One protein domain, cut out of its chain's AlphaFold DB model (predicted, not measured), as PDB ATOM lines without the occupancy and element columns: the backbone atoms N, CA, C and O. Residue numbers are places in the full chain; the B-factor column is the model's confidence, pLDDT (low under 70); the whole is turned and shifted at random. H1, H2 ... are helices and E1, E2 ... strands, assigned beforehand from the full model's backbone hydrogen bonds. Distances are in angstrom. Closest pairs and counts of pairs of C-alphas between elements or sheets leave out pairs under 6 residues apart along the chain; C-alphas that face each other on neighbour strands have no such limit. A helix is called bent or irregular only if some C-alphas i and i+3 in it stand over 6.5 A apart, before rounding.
ATOM      1  N   CYS A 334      37.847 -46.919  39.333       81.19
ATOM      2  CA  CYS A 334      38.122 -46.447  37.982       81.19
ATOM      3  C   CYS A 334      37.810 -47.530  36.945       81.19
ATOM      4  O   CYS A 334      37.080 -47.264  35.995       81.19
ATOM      5  N   VAL A 335      38.257 -48.769  37.166       81.50
ATOM      6  CA  VAL A 335      37.998 -49.903  36.265       81.50
ATOM      7  C   VAL A 335      36.522 -50.299  36.284       81.50
ATOM      8  O   VAL A 335      35.962 -50.623  35.238       81.50
ATOM      9  N   THR A 336      35.852 -50.222  37.437       80.00
ATOM     10  CA  THR A 336      34.410 -50.506  37.534       80.00
ATOM     11  C   THR A 336      33.566 -49.528  36.708       80.00
ATOM     12  O   THR A 336      32.550 -49.922  36.135       80.00
ATOM     13  N   CYS A 337      33.966 -48.255  36.632       76.94
ATOM     14  CA  CYS A 337      33.233 -47.231  35.885       76.94
ATOM     15  C   CYS A 337      33.676 -47.089  34.419       76.94
ATOM     16  O   CYS A 337      32.834 -46.809  33.567       76.94
ATOM     17  N   HIS A 338      34.969 -47.256  34.130       77.75
ATOM     18  CA  HIS A 338      35.587 -46.947  32.834       77.75
ATOM     19  C   HIS A 338      36.078 -48.182  32.060       77.75
ATOM     20  O   HIS A 338      36.378 -48.081  30.872       77.75
ATOM     21  N   GLY A 339      36.140 -49.358  32.686       77.69
ATOM     22  CA  GLY A 339      36.772 -50.541  32.100       77.69
ATOM     23  C   GLY A 339      38.303 -50.460  32.104       77.69
ATOM     24  O   GLY A 339      38.900 -49.539  32.653       77.69
ATOM     25  N   THR A 340      38.955 -51.456  31.502       71.44
ATOM     26  CA  THR A 340      40.422 -51.621  31.516       71.44
ATOM     27  C   THR A 340      41.138 -50.942  30.347       71.44
ATOM     28  O   THR A 340      42.357 -51.029  30.260       71.44
ATOM     29  N   PHE A 341      40.412 -50.320  29.413       70.25
ATOM     30  CA  PHE A 341      41.004 -49.707  28.224       70.25
ATOM     31  C   PHE A 341      40.934 -48.165  28.278       70.25
ATOM     32  O   PHE A 341      39.919 -47.601  28.686       70.25
ATOM     33  N   PRO A 342      41.993 -47.461  27.853       65.75
ATOM     34  CA  PRO A 342      42.137 -46.021  27.889       65.75
ATOM     35  C   PRO A 342      41.270 -45.361  26.824       65.75
ATOM     36  O   PRO A 342      41.064 -45.862  25.716       65.75
ATOM     37  N   HIS A 343      40.794 -44.168  27.164       61.38
ATOM     38  CA  HIS A 343      39.807 -43.425  26.393       61.38
ATOM     39  C   HIS A 343      40.495 -42.423  25.453       61.38
ATOM     40  O   HIS A 343      40.381 -41.211  25.622       61.38
ATOM     41  N   GLY A 344      41.230 -42.921  24.456       59.16
ATOM     42  CA  GLY A 344      41.724 -42.096  23.348       59.16
ATOM     43  C   GLY A 344      40.659 -41.952  22.256       59.16
ATOM     44  O   GLY A 344      40.116 -42.954  21.796       59.16
ATOM     45  N   LYS A 345      40.345 -40.729  21.801       55.47
ATOM     46  CA  LYS A 345      39.393 -40.545  20.681       55.47
ATOM     47  C   LYS A 345      39.931 -41.159  19.380       55.47
ATOM     48  O   LYS A 345      39.174 -41.795  18.648       55.47
ATOM     49  N   ALA A 346      41.236 -41.038  19.130       56.38
ATOM     50  CA  ALA A 346      41.886 -41.633  17.966       56.38
ATOM     51  C   ALA A 346      42.202 -43.128  18.193       56.38
ATOM     52  O   ALA A 346      42.658 -43.491  19.283       56.38
ATOM     53  N   PRO A 347      41.960 -44.002  17.200       56.03
ATOM     54  CA  PRO A 347      42.325 -45.420  17.263       56.03
ATOM     55  C   PRO A 347      43.828 -45.655  17.481       56.03
ATOM     56  O   PRO A 347      44.192 -46.473  18.321       56.03
ATOM     57  N   ASP A 348      44.687 -44.883  16.816       54.34
ATOM     58  CA  ASP A 348      46.146 -45.079  16.854       54.34
ATOM     59  C   ASP A 348      46.725 -44.840  18.258       54.34
ATOM     60  O   ASP A 348      47.570 -45.592  18.737       54.34
ATOM     61  N   ILE A 349      46.182 -43.851  18.973       61.06
ATOM     62  CA  ILE A 349      46.551 -43.530  20.359       61.06
ATOM     63  C   ILE A 349      46.155 -44.658  21.314       61.06
ATOM     64  O   ILE A 349      46.897 -44.989  22.239       61.06
ATOM     65  N   ARG A 350      44.979 -45.264  21.102       66.31
ATOM     66  CA  ARG A 350      44.501 -46.362  21.950       66.31
ATOM     67  C   ARG A 350      45.454 -47.549  21.886       66.31
ATOM     68  O   ARG A 350      45.746 -48.118  22.928       66.31
ATOM     69  N   SER A 351      45.993 -47.869  20.711       64.06
ATOM     70  CA  SER A 351      46.949 -48.969  20.530       64.06
ATOM     71  C   SER A 351      48.219 -48.797  21.371       64.06
ATOM     72  O   SER A 351      48.647 -49.749  22.018       64.06
ATOM     73  N   PHE A 352      48.775 -47.583  21.442       65.44
ATOM     74  CA  PHE A 352      49.960 -47.306  22.265       65.44
ATOM     75  C   PHE A 352      49.652 -47.319  23.764       65.44
ATOM     76  O   PHE A 352      50.389 -47.917  24.548       65.44
ATOM     77  N   LEU A 353      48.538 -46.713  24.176       68.44
ATOM     78  CA  LEU A 353      48.128 -46.725  25.582       68.44
ATOM     79  C   LEU A 353      47.746 -48.144  26.050       68.44
ATOM     80  O   LEU A 353      47.910 -48.475  27.223       68.44
ATOM     81  N   ASN A 354      47.317 -49.013  25.129       70.38
ATOM     82  CA  ASN A 354      46.994 -50.411  25.408       70.38
ATOM     83  C   ASN A 354      48.175 -51.266  25.860       70.38
ATOM     84  O   ASN A 354      47.947 -52.280  26.512       70.38
ATOM     85  N   MET A 355      49.416 -50.849  25.598       72.88
ATOM     86  CA  MET A 355      50.601 -51.596  26.025       72.88
ATOM     87  C   MET A 355      50.748 -51.670  27.552       72.88
ATOM     88  O   MET A 355      51.333 -52.623  28.053       72.88
ATOM     89  N   HIS A 356      50.210 -50.697  28.292       80.69
ATOM     90  CA  HIS A 356      50.411 -50.571  29.740       80.69
ATOM     91  C   HIS A 356      49.246 -51.101  30.582       80.69
ATOM     92  O   HIS A 356      49.425 -51.433  31.753       80.69
ATOM     93  N   ASN A 357      48.051 -51.231  30.004       75.19
ATOM     94  CA  ASN A 357      46.854 -51.555  30.788       75.19
ATOM     95  C   ASN A 357      46.838 -52.969  31.353       75.19
ATOM     96  O   ASN A 357      46.003 -53.261  32.199       75.19
ATOM     97  N   TYR A 358      47.701 -53.856  30.867       75.44
ATOM     98  CA  TYR A 358      47.746 -55.237  31.341       75.44
ATOM     99  C   TYR A 358      48.457 -55.383  32.684       75.44
ATOM    100  O   TYR A 358      48.353 -56.433  33.313       75.44
ATOM    101  N   PHE A 359      49.165 -54.344  33.131       82.75
ATOM    102  CA  PHE A 359      49.995 -54.425  34.327       82.75
ATOM    103  C   PHE A 359      50.192 -53.092  35.056       82.75
ATOM    104  O   PHE A 359      51.023 -53.011  35.953       82.75
ATOM    105  N   MET A 360      49.461 -52.033  34.710       88.00
ATOM    106  CA  MET A 360      49.503 -50.758  35.430       88.00
ATOM    107  C   MET A 360      48.108 -50.360  35.903       88.00
ATOM    108  O   MET A 360      47.130 -50.503  35.170       88.00
ATOM    109  N   ALA A 361      48.017 -49.823  37.120       89.56
ATOM    110  CA  ALA A 361      46.809 -49.150  37.589       89.56
ATOM    111  C   ALA A 361      46.613 -47.818  36.842       89.56
ATOM    112  O   ALA A 361      47.599 -47.167  36.483       89.56
ATOM    113  N   CYS A 362      45.367 -47.386  36.625       86.81
ATOM    114  CA  CYS A 362      45.054 -46.147  35.895       86.81
ATOM    115  C   CYS A 362      45.712 -44.916  36.538       86.81
ATOM    116  O   CYS A 362      46.183 -44.003  35.860       86.81
ATOM    117  N   GLU A 363      45.794 -44.932  37.861       89.69
ATOM    118  CA  GLU A 363      46.388 -43.919  38.717       89.69
ATOM    119  C   GLU A 363      47.888 -43.754  38.449       89.69
ATOM    120  O   GLU A 363      48.418 -42.664  38.636       89.69
ATOM    121  N   THR A 364      48.562 -44.778  37.913       90.06
ATOM    122  CA  THR A 364      49.964 -44.690  37.460       90.06
ATOM    123  C   THR A 364      50.145 -43.588  36.424       90.06
ATOM    124  O   THR A 364      51.152 -42.890  36.454       90.06
ATOM    125  N   CYS A 365      49.164 -43.415  35.532       86.94
ATOM    126  CA  CYS A 365      49.187 -42.408  34.474       86.94
ATOM    127  C   CYS A 365      48.455 -41.122  34.865       86.94
ATOM    128  O   CYS A 365      48.738 -40.071  34.295       86.94
ATOM    129  N   HIS A 366      47.488 -41.198  35.779       88.38
ATOM    130  CA  HIS A 366      46.601 -40.081  36.095       88.38
ATOM    131  C   HIS A 366      46.921 -39.351  37.402       88.38
ATOM    132  O   HIS A 366      46.380 -38.274  37.610       88.38
ATOM    133  N   VAL A 367      47.802 -39.858  38.263       88.88
ATOM    134  CA  VAL A 367      48.255 -39.120  39.452       88.88
ATOM    135  C   VAL A 367      49.535 -38.355  39.124       88.88
ATOM    136  O   VAL A 367      50.562 -38.960  38.812       88.88
ATOM    137  N   ARG A 368      49.506 -37.024  39.249       88.56
ATOM    138  CA  ARG A 368      50.712 -36.183  39.176       88.56
ATOM    139  C   ARG A 368      51.236 -35.883  40.579       88.56
ATOM    140  O   ARG A 368      50.470 -35.775  41.532       88.56
ATOM    141  N   ARG A 369      52.560 -35.731  40.715       85.75
ATOM    142  CA  ARG A 369      53.216 -35.450  42.013       85.75
ATOM    143  C   ARG A 369      52.763 -34.112  42.612       85.75
ATOM    144  O   ARG A 369      52.786 -33.963  43.825       85.75
ATOM    145  N   GLU A 370      52.357 -33.169  41.768       82.94
ATOM    146  CA  GLU A 370      51.814 -31.860  42.158       82.94
ATOM    147  C   GLU A 370      50.390 -31.918  42.733       82.94
ATOM    148  O   GLU A 370      50.021 -31.046  43.517       82.94
ATOM    149  N   ASP A 371      49.621 -32.960  42.406       81.00
ATOM    150  CA  ASP A 371      48.217 -33.094  42.814       81.00
ATOM    151  C   ASP A 371      48.064 -33.763  44.194       81.00
ATOM    152  O   ASP A 371      46.975 -33.776  44.769       81.00
ATOM    153  N   VAL A 372      49.147 -34.315  44.760       80.12
ATOM    154  CA  VAL A 372      49.122 -35.071  46.021       80.12
ATOM    155  C   VAL A 372      50.121 -34.536  47.047       80.12
ATOM    156  O   VAL A 372      51.278 -34.251  46.756       80.12
ATOM    157  N   SER A 373      49.685 -34.435  48.303       79.75
ATOM    158  CA  SER A 373      50.531 -33.987  49.417       79.75
ATOM    159  C   SER A 373      51.297 -35.162  50.037       79.75
ATOM    160  O   SER A 373      50.809 -35.807  50.963       79.75
ATOM    161  N   GLY A 374      52.490 -35.466  49.519       83.44
ATOM    162  CA  GLY A 374      53.382 -36.501  50.057       83.44
ATOM    163  C   GLY A 374      54.385 -37.028  49.028       83.44
ATOM    164  O   GLY A 374      54.480 -36.514  47.917       83.44
ATOM    165  N   LYS A 375      55.155 -38.060  49.392       86.50
ATOM    166  CA  LYS A 375      56.070 -38.735  48.456       86.50
ATOM    167  C   LYS A 375      55.360 -39.906  47.788       86.50
ATOM    168  O   LYS A 375      54.880 -40.802  48.480       86.50
ATOM    169  N   VAL A 376      55.330 -39.911  46.457       89.00
ATOM    170  CA  VAL A 376      54.796 -41.023  45.659       89.00
ATOM    171  C   VAL A 376      55.941 -41.922  45.208       89.00
ATOM    172  O   VAL A 376      56.893 -41.449  44.586       89.00
ATOM    173  N   HIS A 377      55.828 -43.210  45.506       89.88
ATOM    174  CA  HIS A 377      56.662 -44.271  44.947       89.88
ATOM    175  C   HIS A 377      55.770 -45.321  44.275       89.88
ATOM    176  O   HIS A 377      54.549 -45.236  44.360       89.88
ATOM    177  N   TYR A 378      56.359 -46.288  43.577       92.25
ATOM    178  CA  TYR A 378      55.611 -47.300  42.829       92.25
ATOM    179  C   TYR A 378      55.955 -48.687  43.354       92.25
ATOM    180  O   TYR A 378      57.121 -48.969  43.624       92.25
ATOM    181  N   ALA A 379      54.943 -49.535  43.498       91.81
ATOM    182  CA  ALA A 379      55.102 -50.905  43.963       91.81
ATOM    183  C   ALA A 379      54.183 -51.849  43.186       91.81
ATOM    184  O   ALA A 379      53.139 -51.438  42.668       91.81
ATOM    185  N   TRP A 380      54.583 -53.115  43.107       91.69
ATOM    186  CA  TRP A 380      53.807 -54.159  42.456       91.69
ATOM    187  C   TRP A 380      52.869 -54.837  43.442       91.69
ATOM    188  O   TRP A 380      53.274 -55.191  44.548       91.69
ATOM    189  N   PHE A 381      51.627 -55.045  43.018       90.94
ATOM    190  CA  PHE A 381      50.608 -55.747  43.785       90.94
ATOM    191  C   PHE A 381      50.053 -56.903  42.973       90.94
ATOM    192  O   PHE A 381      49.646 -56.720  41.825       90.94
ATOM    193  N   ASP A 382      50.007 -58.078  43.588       90.25
ATOM    194  CA  ASP A 382      49.411 -59.264  42.989       90.25
ATOM    195  C   ASP A 382      47.921 -59.025  42.698       90.25
ATOM    196  O   ASP A 382      47.185 -58.432  43.499       90.25
ATOM    197  N   ASN A 383      47.466 -59.465  41.528       87.50
ATOM    198  CA  ASN A 383      46.115 -59.172  41.069       87.50
ATOM    199  C   ASN A 383      45.018 -59.926  41.841       87.50
ATOM    200  O   ASN A 383      43.863 -59.497  41.808       87.50
ATOM    201  N   TRP A 384      45.354 -61.005  42.552       86.94
ATOM    202  CA  TRP A 384      44.387 -61.837  43.273       86.94
ATOM    203  C   TRP A 384      44.448 -61.645  44.786       86.94
ATOM    204  O   TRP A 384      43.418 -61.566  45.448       86.94
ATOM    205  N   THR A 385      45.657 -61.572  45.333       88.06
ATOM    206  CA  THR A 385      45.918 -61.522  46.775       88.06
ATOM    207  C   THR A 385      46.105 -60.107  47.308       88.06
ATOM    208  O   THR A 385      46.093 -59.923  48.522       88.06
ATOM    209  N   GLU A 386      46.308 -59.119  46.426       87.75
ATOM    210  CA  GLU A 386      46.616 -57.724  46.774       87.75
ATOM    211  C   GLU A 386      47.854 -57.529  47.662       87.75
ATOM    212  O   GLU A 386      48.052 -56.463  48.249       87.75
ATOM    213  N   LYS A 387      48.713 -58.546  47.762       89.25
ATOM    214  CA  LYS A 387      49.978 -58.448  48.487       89.25
ATOM    215  C   LYS A 387      51.041 -57.791  47.617       89.25
ATOM    216  O   LYS A 387      51.007 -57.900  46.392       89.25
ATOM    217  N   VAL A 388      51.986 -57.119  48.273       89.31
ATOM    218  CA  VAL A 388      53.159 -56.552  47.603       89.31
ATOM    219  C   VAL A 388      54.007 -57.686  47.040       89.31
ATOM    220  O   VAL A 388      54.276 -58.666  47.735       89.31
ATOM    221  N   VAL A 389      54.434 -57.526  45.793       87.25
ATOM    222  CA  VAL A 389      55.299 -58.465  45.082       87.25
ATOM    223  C   VAL A 389      56.663 -57.813  44.881       87.25
ATOM    224  O   VAL A 389      56.751 -56.676  44.422       87.25
ATOM    225  N   THR A 390      57.731 -58.518  45.249       79.00
ATOM    226  CA  THR A 390      59.115 -58.028  45.121       79.00
ATOM    227  C   THR A 390      59.810 -58.526  43.858       79.00
ATOM    228  O   THR A 390      60.759 -57.893  43.406       79.00
ATOM    229  N   GLU A 391      59.336 -59.630  43.279       75.31
ATOM    230  CA  GLU A 391      59.885 -60.241  42.068       75.31
ATOM    231  C   GLU A 391      58.766 -60.505  41.065       75.31
ATOM    232  O   GLU A 391      57.739 -61.089  41.403       75.31
ATOM    233  N   ILE A 392      58.957 -60.045  39.832       73.06
ATOM    234  CA  ILE A 392      57.977 -60.205  38.763       73.06
ATOM    235  C   ILE A 392      58.460 -61.280  37.800       73.06
ATOM    236  O   ILE A 392      59.497 -61.123  37.156       73.06
ATOM    237  N   GLU A 393      57.667 -62.338  37.678       65.44
ATOM    238  CA  GLU A 393      57.865 -63.427  36.725       65.44
ATOM    239  C   GLU A 393      56.770 -63.377  35.647       65.44
ATOM    240  O   GLU A 393      55.610 -63.085  35.940       65.44
ATOM    241  N   GLY A 394      57.128 -63.641  34.386       65.12
ATOM    242  CA  GLY A 394      56.177 -63.698  33.270       65.12
ATOM    243  C   GLY A 394      56.662 -63.014  31.992       65.12
ATOM    244  O   GLY A 394      57.649 -62.276  31.984       65.12
ATOM    245  N   ASP A 395      55.948 -63.270  30.895       56.41
ATOM    246  CA  ASP A 395      56.186 -62.611  29.613       56.41
ATOM    247  C   ASP A 395      55.835 -61.116  29.685       56.41
ATOM    248  O   ASP A 395      54.987 -60.683  30.469       56.41
ATOM    249  N   ASN A 396      56.490 -60.302  28.849       62.12
ATOM    250  CA  ASN A 396      56.332 -58.845  28.861       62.12
ATOM    251  C   ASN A 396      54.853 -58.432  28.779       62.12
ATOM    252  O   ASN A 396      54.202 -58.600  27.750       62.12
ATOM    253  N   GLY A 397      54.358 -57.819  29.853       62.97
ATOM    254  CA  GLY A 397      52.994 -57.308  29.946       62.97
ATOM    255  C   GLY A 397      51.981 -58.265  30.575       62.97
ATOM    256  O   GLY A 397      50.846 -57.854  30.781       62.97
ATOM    257  N   VAL A 398      52.371 -59.493  30.934       69.88
ATOM    258  CA  VAL A 398      51.505 -60.480  31.597       69.88
ATOM    259  C   VAL A 398      52.197 -60.983  32.863       69.88
ATOM    260  O   VAL A 398      52.754 -62.073  32.911       69.88
ATOM    261  N   TYR A 399      52.174 -60.147  33.899       75.38
ATOM    262  CA  TYR A 399      52.947 -60.367  35.127       75.38
ATOM    263  C   TYR A 399      52.145 -60.976  36.281       75.38
ATOM    264  O   TYR A 399      52.683 -61.180  37.362       75.38
ATOM    265  N   GLY A 400      50.828 -61.146  36.126       80.75
ATOM    266  CA  GLY A 400      49.939 -61.514  37.243       80.75
ATOM    267  C   GLY A 400      49.841 -60.456  38.359       80.75
ATOM    268  O   GLY A 400      49.049 -60.609  39.284       80.75
ATOM    269  N   ALA A 401      50.584 -59.357  38.241       87.56
ATOM    270  CA  ALA A 401      50.635 -58.238  39.164       87.56
ATOM    271  C   ALA A 401      50.497 -56.911  38.408       87.56
ATOM    272  O   ALA A 401      50.733 -56.827  37.197       87.56
ATOM    273  N   ARG A 402      50.134 -55.860  39.142       89.50
ATOM    274  CA  ARG A 402      50.009 -54.499  38.617       89.50
ATOM    275  C   ARG A 402      50.877 -53.511  39.380       89.50
ATOM    276  O   ARG A 402      51.006 -53.597  40.599       89.50
ATOM    277  N   LEU A 403      51.436 -52.555  38.654       90.88
ATOM    278  CA  LEU A 403      52.176 -51.435  39.203       90.88
ATOM    279  C   LEU A 403      51.182 -50.381  39.693       90.88
ATOM    280  O   LEU A 403      50.291 -49.964  38.948       90.88
ATOM    281  N   VAL A 404      51.330 -49.968  40.949       92.12
ATOM    282  CA  VAL A 404      50.428 -49.032  41.628       92.12
ATOM    283  C   VAL A 404      51.245 -47.902  42.258       92.12
ATOM    284  O   VAL A 404      52.264 -48.183  42.898       92.12
ATOM    285  N   PRO A 405      50.812 -46.634  42.133       92.38
ATOM    286  CA  PRO A 405      51.402 -45.545  42.894       92.38
ATOM    287  C   PRO A 405      50.970 -45.593  44.366       92.38
ATOM    288  O   PRO A 405      49.790 -45.713  44.702       92.38
ATOM    289  N   VAL A 406      51.951 -45.470  45.254       91.12
ATOM    290  CA  VAL A 406      51.819 -45.537  46.709       91.12
ATOM    291  C   VAL A 406      52.289 -44.217  47.314       91.12
ATOM    292  O   VAL A 406      53.399 -43.749  47.058       91.12
ATOM    293  N   LEU A 407      51.427 -43.611  48.122       89.19
ATOM    294  CA  LEU A 407      51.657 -42.345  48.799       89.19
ATOM    295  C   LEU A 407      52.153 -42.578  50.227       89.19
ATOM    296  O   LEU A 407      51.486 -43.223  51.037       89.19
ATOM    297  N   THR A 408      53.279 -41.959  50.560       86.69
ATOM    298  CA  THR A 408      53.798 -41.862  51.926       86.69
ATOM    299  C   THR A 408      53.714 -40.402  52.372       86.69
ATOM    300  O   THR A 408      54.394 -39.532  51.816       86.69
ATOM    301  N   SER A 409      52.853 -40.120  53.353       78.56
ATOM    302  CA  SER A 409      52.680 -38.783  53.940       78.56
ATOM    303  C   SER A 409      53.498 -38.649  55.225       78.56
ATOM    304  O   SER A 409      53.672 -39.614  55.956       78.56
ATOM    305  N   SER A 410      53.944 -37.437  55.556       65.56
ATOM    306  CA  SER A 410      54.547 -37.136  56.862       65.56
ATOM    307  C   SER A 410      53.552 -37.237  58.028       65.56
ATOM    308  O   SER A 410      53.970 -37.320  59.178       65.56
ATOM    309  N   SER A 411      52.246 -37.234  57.741       66.31
ATOM    310  CA  SER A 411      51.164 -37.256  58.733       66.31
ATOM    311  C   SER A 411      50.589 -38.648  59.036       66.31
ATOM    312  O   SER A 411      49.754 -38.767  59.928       66.31
ATOM    313  N   SER A 412      50.983 -39.689  58.294       63.28
ATOM    314  CA  SER A 412      50.505 -41.071  58.461       63.28
ATOM    315  C   SER A 412      51.676 -42.032  58.307       63.28
ATOM    316  O   SER A 412      52.384 -41.965  57.306       63.28
ATOM    317  N   ALA A 413      51.869 -42.927  59.279       63.47
ATOM    318  CA  ALA A 413      52.957 -43.905  59.254       63.47
ATOM    319  C   ALA A 413      52.751 -45.000  58.191       63.47
ATOM    320  O   ALA A 413      53.726 -45.512  57.647       63.47
ATOM    321  N   GLU A 414      51.496 -45.324  57.864       76.88
ATOM    322  CA  GLU A 414      51.174 -46.377  56.901       76.88
ATOM    323  C   GLU A 414      51.117 -45.835  55.459       76.88
ATOM    324  O   GLU A 414      50.459 -44.812  55.214       76.88
ATOM    325  N   PRO A 415      51.786 -46.499  54.494       82.88
ATOM    326  CA  PRO A 415      51.730 -46.137  53.084       82.88
ATOM    327  C   PRO A 415      50.338 -46.411  52.497       82.88
ATOM    328  O   PRO A 415      49.774 -47.491  52.655       82.88
ATOM    329  N   ARG A 416      49.783 -45.433  51.773       87.75
ATOM    330  CA  ARG A 416      48.451 -45.520  51.158       87.75
ATOM    331  C   ARG A 416      48.559 -45.820  49.669       87.75
ATOM    332  O   ARG A 416      49.210 -45.080  48.936       87.75
ATOM    333  N   ARG A 417      47.850 -46.841  49.192       88.88
ATOM    334  CA  ARG A 417      47.702 -47.104  47.755       88.88
ATOM    335  C   ARG A 417      46.757 -46.091  47.117       88.88
ATOM    336  O   ARG A 417      45.697 -45.799  47.668       88.88
ATOM    337  N   LEU A 418      47.137 -45.546  45.965       87.88
ATOM    338  CA  LEU A 418      46.323 -44.545  45.275       87.88
ATOM    339  C   LEU A 418      45.268 -45.153  44.345       87.88
ATOM    340  O   LEU A 418      44.323 -44.452  44.014       87.88
ATOM    341  N   ASP A 419      45.362 -46.446  44.009       86.56
ATOM    342  CA  ASP A 419      44.285 -47.185  43.320       86.56
ATOM    343  C   ASP A 419      43.078 -47.495  44.227       86.56
ATOM    344  O   ASP A 419      42.065 -48.037  43.783       86.56
ATOM    345  N   GLN A 420      43.167 -47.130  45.507       84.50
ATOM    346  CA  GLN A 420      42.077 -47.213  46.467       84.50
ATOM    347  C   GLN A 420      41.443 -45.834  46.667       84.50
ATOM    348  O   GLN A 420      42.122 -44.837  46.932       84.50
ATOM    349  N   SER A 421      40.112 -45.786  46.572       72.25
ATOM    350  CA  SER A 421      39.344 -44.557  46.786       72.25
ATOM    351  C   SER A 421      39.562 -44.023  48.201       72.25
ATOM    352  O   SER A 421      39.422 -44.753  49.180       72.25
ATOM    353  N   THR A 422      39.797 -42.716  48.325       71.69
ATOM    354  CA  THR A 422      39.826 -42.020  49.622       71.69
ATOM    355  C   THR A 422      38.485 -42.074  50.357       71.69
ATOM    356  O   THR A 422      38.435 -41.830  51.557       71.69
ATOM    357  N   ASN A 423      37.389 -42.351  49.643       75.25
ATOM    358  CA  ASN A 423      36.053 -42.495  50.209       75.25
ATOM    359  C   ASN A 423      35.323 -43.663  49.527       75.25
ATOM    360  O   ASN A 423      34.492 -43.489  48.632       75.25
ATOM    361  N   GLU A 424      35.706 -44.878  49.911       74.88
ATOM    362  CA  GLU A 424      35.178 -46.123  49.343       74.88
ATOM    363  C   GLU A 424      33.665 -46.271  49.567       74.88
ATOM    364  O   GLU A 424      32.938 -46.694  48.667       74.88
ATOM    365  N   GLN A 425      33.180 -45.850  50.738       80.69
ATOM    366  CA  GLN A 425      31.760 -45.872  51.078       80.69
ATOM    367  C   GLN A 425      30.948 -44.969  50.142       80.69
ATOM    368  O   GLN A 425      29.966 -45.416  49.550       80.69
ATOM    369  N   PHE A 426      31.407 -43.734  49.919       83.50
ATOM    370  CA  PHE A 426      30.769 -42.812  48.980       83.50
ATOM    371  C   PHE A 426      30.746 -43.359  47.550       83.50
ATOM    372  O   PHE A 426      29.740 -43.240  46.856       83.50
ATOM    373  N   ALA A 427      31.834 -43.993  47.100       80.56
ATOM    374  CA  ALA A 427      31.891 -44.599  45.774       80.56
ATOM    375  C   ALA A 427      30.872 -45.744  45.615       80.56
ATOM    376  O   ALA A 427      30.178 -45.813  44.598       80.56
ATOM    377  N   LYS A 428      30.734 -46.604  46.634       81.06
ATOM    378  CA  LYS A 428      29.743 -47.693  46.672       81.06
ATOM    379  C   LYS A 428      28.307 -47.161  46.663       81.06
ATOM    380  O   LYS A 428      27.491 -47.614  45.859       81.06
ATOM    381  N   GLU A 429      28.011 -46.164  47.493       84.12
ATOM    382  CA  GLU A 429      26.694 -45.514  47.556       84.12
ATOM    383  C   GLU A 429      26.339 -44.807  46.244       84.12
ATOM    384  O   GLU A 429      25.230 -44.969  45.726       84.12
ATOM    385  N   TYR A 430      27.295 -44.085  45.652       84.69
ATOM    386  CA  TYR A 430      27.117 -43.449  44.352       84.69
ATOM    387  C   TYR A 430      26.805 -44.480  43.267       84.69
ATOM    388  O   TYR A 430      25.863 -44.295  42.501       84.69
ATOM    389  N   MET A 431      27.533 -45.598  43.219       81.12
ATOM    390  CA  MET A 431      27.294 -46.652  42.231       81.12
ATOM    391  C   MET A 431      25.915 -47.304  42.377       81.12
ATOM    392  O   MET A 431      25.263 -47.565  41.364       81.12
ATOM    393  N   ALA A 432      25.443 -47.504  43.611       84.19
ATOM    394  CA  ALA A 432      24.104 -48.025  43.887       84.19
ATOM    395  C   ALA A 432      22.986 -47.017  43.545       84.19
ATOM    396  O   ALA A 432      21.892 -47.410  43.133       84.19
ATOM    397  N   GLY A 433      23.247 -45.714  43.703       81.44
ATOM    398  CA  GLY A 433      22.260 -44.641  43.564       81.44
ATOM    399  C   GLY A 433      22.311 -43.830  42.265       81.44
ATOM    400  O   GLY A 433      21.415 -43.017  42.043       81.44
ATOM    401  N   LYS A 434      23.310 -44.027  41.389       79.25
ATOM    402  CA  LYS A 434      23.620 -43.106  40.271       79.25
ATOM    403  C   LYS A 434      22.438 -42.784  39.353       79.25
ATOM    404  O   LYS A 434      22.304 -41.648  38.911       79.25
ATOM    405  N   ASN A 435      21.561 -43.757  39.104       81.81
ATOM    406  CA  ASN A 435      20.416 -43.608  38.199       81.81
ATOM    407  C   ASN A 435      19.285 -42.745  38.788       81.81
ATOM    408  O   ASN A 435      18.371 -42.369  38.063       81.81
ATOM    409  N   ARG A 436      19.329 -42.450  40.095       85.19
ATOM    410  CA  ARG A 436      18.346 -41.617  40.805       85.19
ATOM    411  C   ARG A 436      18.785 -40.154  40.929       85.19
ATOM    412  O   ARG A 436      17.988 -39.324  41.342       85.19
ATOM    413  N   LEU A 437      20.041 -39.853  40.595       82.00
ATOM    414  CA  LEU A 437      20.635 -38.525  40.735       82.00
ATOM    415  C   LEU A 437      20.403 -37.677  39.484       82.00
ATOM    416  O   LEU A 437      20.544 -38.161  38.356       82.00
ATOM    417  N   THR A 438      20.146 -36.388  39.686       84.56
ATOM    418  CA  THR A 438      20.094 -35.394  38.609       84.56
ATOM    419  C   THR A 438      21.470 -35.224  37.943       84.56
ATOM    420  O   THR A 438      22.505 -35.495  38.563       84.56
ATOM    421  N   PRO A 439      21.543 -34.721  36.695       79.94
ATOM    422  CA  PRO A 439      22.819 -34.478  36.015       79.94
ATOM    423  C   PRO A 439      23.793 -33.601  36.820       79.94
ATOM    424  O   PRO A 439      24.998 -33.853  36.834       79.94
ATOM    425  N   THR A 440      23.272 -32.604  37.541       79.56
ATOM    426  CA  THR A 440      24.057 -31.694  38.386       79.56
ATOM    427  C   THR A 440      24.639 -32.406  39.608       79.56
ATOM    428  O   THR A 440      25.802 -32.199  39.954       79.56
ATOM    429  N   GLU A 441      23.864 -33.279  40.251       79.81
ATOM    430  CA  GLU A 441      24.334 -34.089  41.382       79.81
ATOM    431  C   GLU A 441      25.371 -35.120  40.936       79.81
ATOM    432  O   GLU A 441      26.401 -35.285  41.589       79.81
ATOM    433  N   GLN A 442      25.164 -35.746  39.773       79.88
ATOM    434  CA  GLN A 442      26.159 -36.636  39.181       79.88
ATOM    435  C   GLN A 442      27.465 -35.900  38.862       79.88
ATOM    436  O   GLN A 442      28.540 -36.455  39.078       79.88
ATOM    437  N   ALA A 443      27.398 -34.658  38.371       78.81
ATOM    438  CA  ALA A 443      28.585 -33.847  38.112       78.81
ATOM    439  C   ALA A 443      29.356 -33.534  39.406       78.81
ATOM    440  O   ALA A 443      30.574 -33.699  39.440       78.81
ATOM    441  N   ARG A 444      28.660 -33.165  40.491       82.44
ATOM    442  CA  ARG A 444      29.283 -32.929  41.808       82.44
ATOM    443  C   ARG A 444      29.936 -34.189  42.372       82.44
ATOM    444  O   ARG A 444      31.071 -34.131  42.832       82.44
ATOM    445  N   ALA A 445      29.258 -35.332  42.282       82.56
ATOM    446  CA  ALA A 445      29.813 -36.608  42.727       82.56
ATOM    447  C   ALA A 445      31.065 -37.005  41.927       82.56
ATOM    448  O   ALA A 445      32.047 -37.465  42.505       82.56
ATOM    449  N   LYS A 446      31.080 -36.754  40.610       83.19
ATOM    450  CA  LYS A 446      32.263 -36.985  39.767       83.19
ATOM    451  C   LYS A 446      33.457 -36.131  40.190       83.19
ATOM    452  O   LYS A 446      34.562 -36.657  40.182       83.19
ATOM    453  N   VAL A 447      33.257 -34.872  40.587       83.56
ATOM    454  CA  VAL A 447      34.350 -34.014  41.090       83.56
ATOM    455  C   VAL A 447      34.988 -34.614  42.344       83.56
ATOM    456  O   VAL A 447      36.206 -34.625  42.462       83.56
ATOM    457  N   ILE A 448      34.177 -35.167  43.249       82.06
ATOM    458  CA  ILE A 448      34.667 -35.820  44.470       82.06
ATOM    459  C   ILE A 448      35.454 -37.094  44.128       82.06
ATOM    460  O   ILE A 448      36.536 -37.303  44.667       82.06
ATOM    461  N   LEU A 449      34.940 -37.922  43.210       82.31
ATOM    462  CA  LEU A 449      35.582 -39.181  42.803       82.31
ATOM    463  C   LEU A 449      36.891 -38.981  42.021       82.31
ATOM    464  O   LEU A 449      37.761 -39.839  42.085       82.31
ATOM    465  N   HIS A 450      37.040 -37.865  41.300       85.12
ATOM    466  CA  HIS A 450      38.234 -37.556  40.499       85.12
ATOM    467  C   HIS A 450      39.183 -36.566  41.185       85.12
ATOM    468  O   HIS A 450      40.064 -36.024  40.527       85.12
ATOM    469  N   LYS A 451      39.011 -36.300  42.487       81.94
ATOM    470  CA  LYS A 451      39.791 -35.283  43.206       81.94
ATOM    471  C   LYS A 451      41.307 -35.481  43.068       81.94
ATOM    472  O   LYS A 451      42.015 -34.502  42.868       81.94
ATOM    473  N   ASP A 452      41.765 -36.730  43.137       78.62
ATOM    474  CA  ASP A 452      43.186 -37.097  43.078       78.62
ATOM    475  C   ASP A 452      43.617 -37.536  41.654       78.62
ATOM    476  O   ASP A 452      44.689 -38.107  41.473       78.62
ATOM    477  N   ILE A 453      42.772 -37.315  40.637       85.25
ATOM    478  CA  ILE A 453      42.957 -37.807  39.265       85.25
ATOM    479  C   ILE A 453      43.122 -36.622  38.312       85.25
ATOM    480  O   ILE A 453      42.184 -35.870  38.038       85.25
ATOM    481  N   SER A 454      44.312 -36.495  37.734       85.56
ATOM    482  CA  SER A 454      44.612 -35.490  36.726       85.56
ATOM    483  C   SER A 454      43.908 -35.788  35.407       85.56
ATOM    484  O   SER A 454      43.920 -36.903  34.870       85.56
ATOM    485  N   ARG A 455      43.338 -34.733  34.823       77.12
ATOM    486  CA  ARG A 455      42.723 -34.775  33.494       77.12
ATOM    487  C   ARG A 455      43.759 -34.959  32.379       77.12
ATOM    488  O   ARG A 455      43.403 -35.477  31.322       77.12
ATOM    489  N   LYS A 456      45.011 -34.529  32.596       78.19
ATOM    490  CA  LYS A 456      46.120 -34.688  31.643       78.19
ATOM    491  C   LYS A 456      47.024 -35.837  32.113       78.19
ATOM    492  O   LYS A 456      47.733 -35.652  33.105       78.19
ATOM    493  N   PRO A 457      47.021 -37.000  31.431       80.75
ATOM    494  CA  PRO A 457      47.861 -38.120  31.838       80.75
ATOM    495  C   PRO A 457      49.350 -37.774  31.706       80.75
ATOM    496  O   PRO A 457      49.727 -36.842  30.983       80.75
TER     497      PRO A 457
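This is residues 334 to 457 of the 527 residues of the protein "Ni_hydr_CYTB domain-containing protein" of Desulforhopalus sp. IMCC35007 (UniProt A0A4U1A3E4). A strand hairpin, E1 and E2, stands on one side of the model; on the other side H4 runs outward and H5 folds back beside it. Between these two parts lie the short helices H1 and H3, H3 next to E2, with long loops around them, while H2 lies off at another end, its centre 19.1 A from the mean of the C-alphas. The printed part has 124 residues with five named helices and two named strands, in the order H1, H2, H3, E1, E2, H4, H5; the sheet, in the order E1, E2, is antiparallel. The class is mixed, helices and strands, with 56 of the 124 residues in named elements, under half. The whole is compact, with a radius of gyration of the C-alphas of 15.9 A and spans of 47 by 43 by 29 A.

Find C-alpha 334 at (38.122, -46.447, 37.982), where H1 begins; it takes residues 334 to 338. H2 follows at residues 347 to 353 and H3 at residues 363 to 366. Look next at C-alpha 375 at (56.070, -38.735, 48.456): from there E1 runs 22.3 A, over residues 375 to 382. E2, residues 401 to 408, runs 21.0 A. H4, residues 424 to 436, is 19.4 A long and irregular, with C-alphas 432 and 435 8.1 A apart. H5, residues 439 to 449, is 15.2 A long and ends at C-alpha 449, (35.582, -39.181, 42.803).

Start at the hairpin of E1 and E2, antiparallel neighbours with 151 degrees between their directions. There you find N 377 and O 406 at 2.9 A and N 404 and O 379 at 2.9 A, both within hydrogen-bond range. Short antiparallel pairings join residues 380 to 381 of E1 with residues 388 to 389, and residues 406 to 407 of E2 with residues 416 to 417. The closest C-alphas of H3 and E2, those of Thr 364 and Pro 405, are 5.7 A apart. H4 and H5 form a helical hairpin. They only just touch, with 3 pairs of C-alphas within 8 A, the closest being those of Lys 434 and Gln 442 at 7.0 A. They run opposite ways at a shallow tilt of 14 degrees. H1 and H2 are each apart from the other named elements. In H1 and H5 every O i to N i+4 pair is within hydrogen-bond range; in H2 2 of 3 are and in H4 7 of 9, and H3 is too short for such a pair.

The C-alphas farthest apart, those of Glu 393 and Thr 438, are 47.1 A apart. The printed part has no cut. The links E1 to E2, 18 residues, and E2 to H4, 15 residues, are long; H4 to H5 is tight. The mean pLDDT of the printed part is 79.4; look for values under 70 at residues 342 to 353, 393 to 398 and 410 to 413.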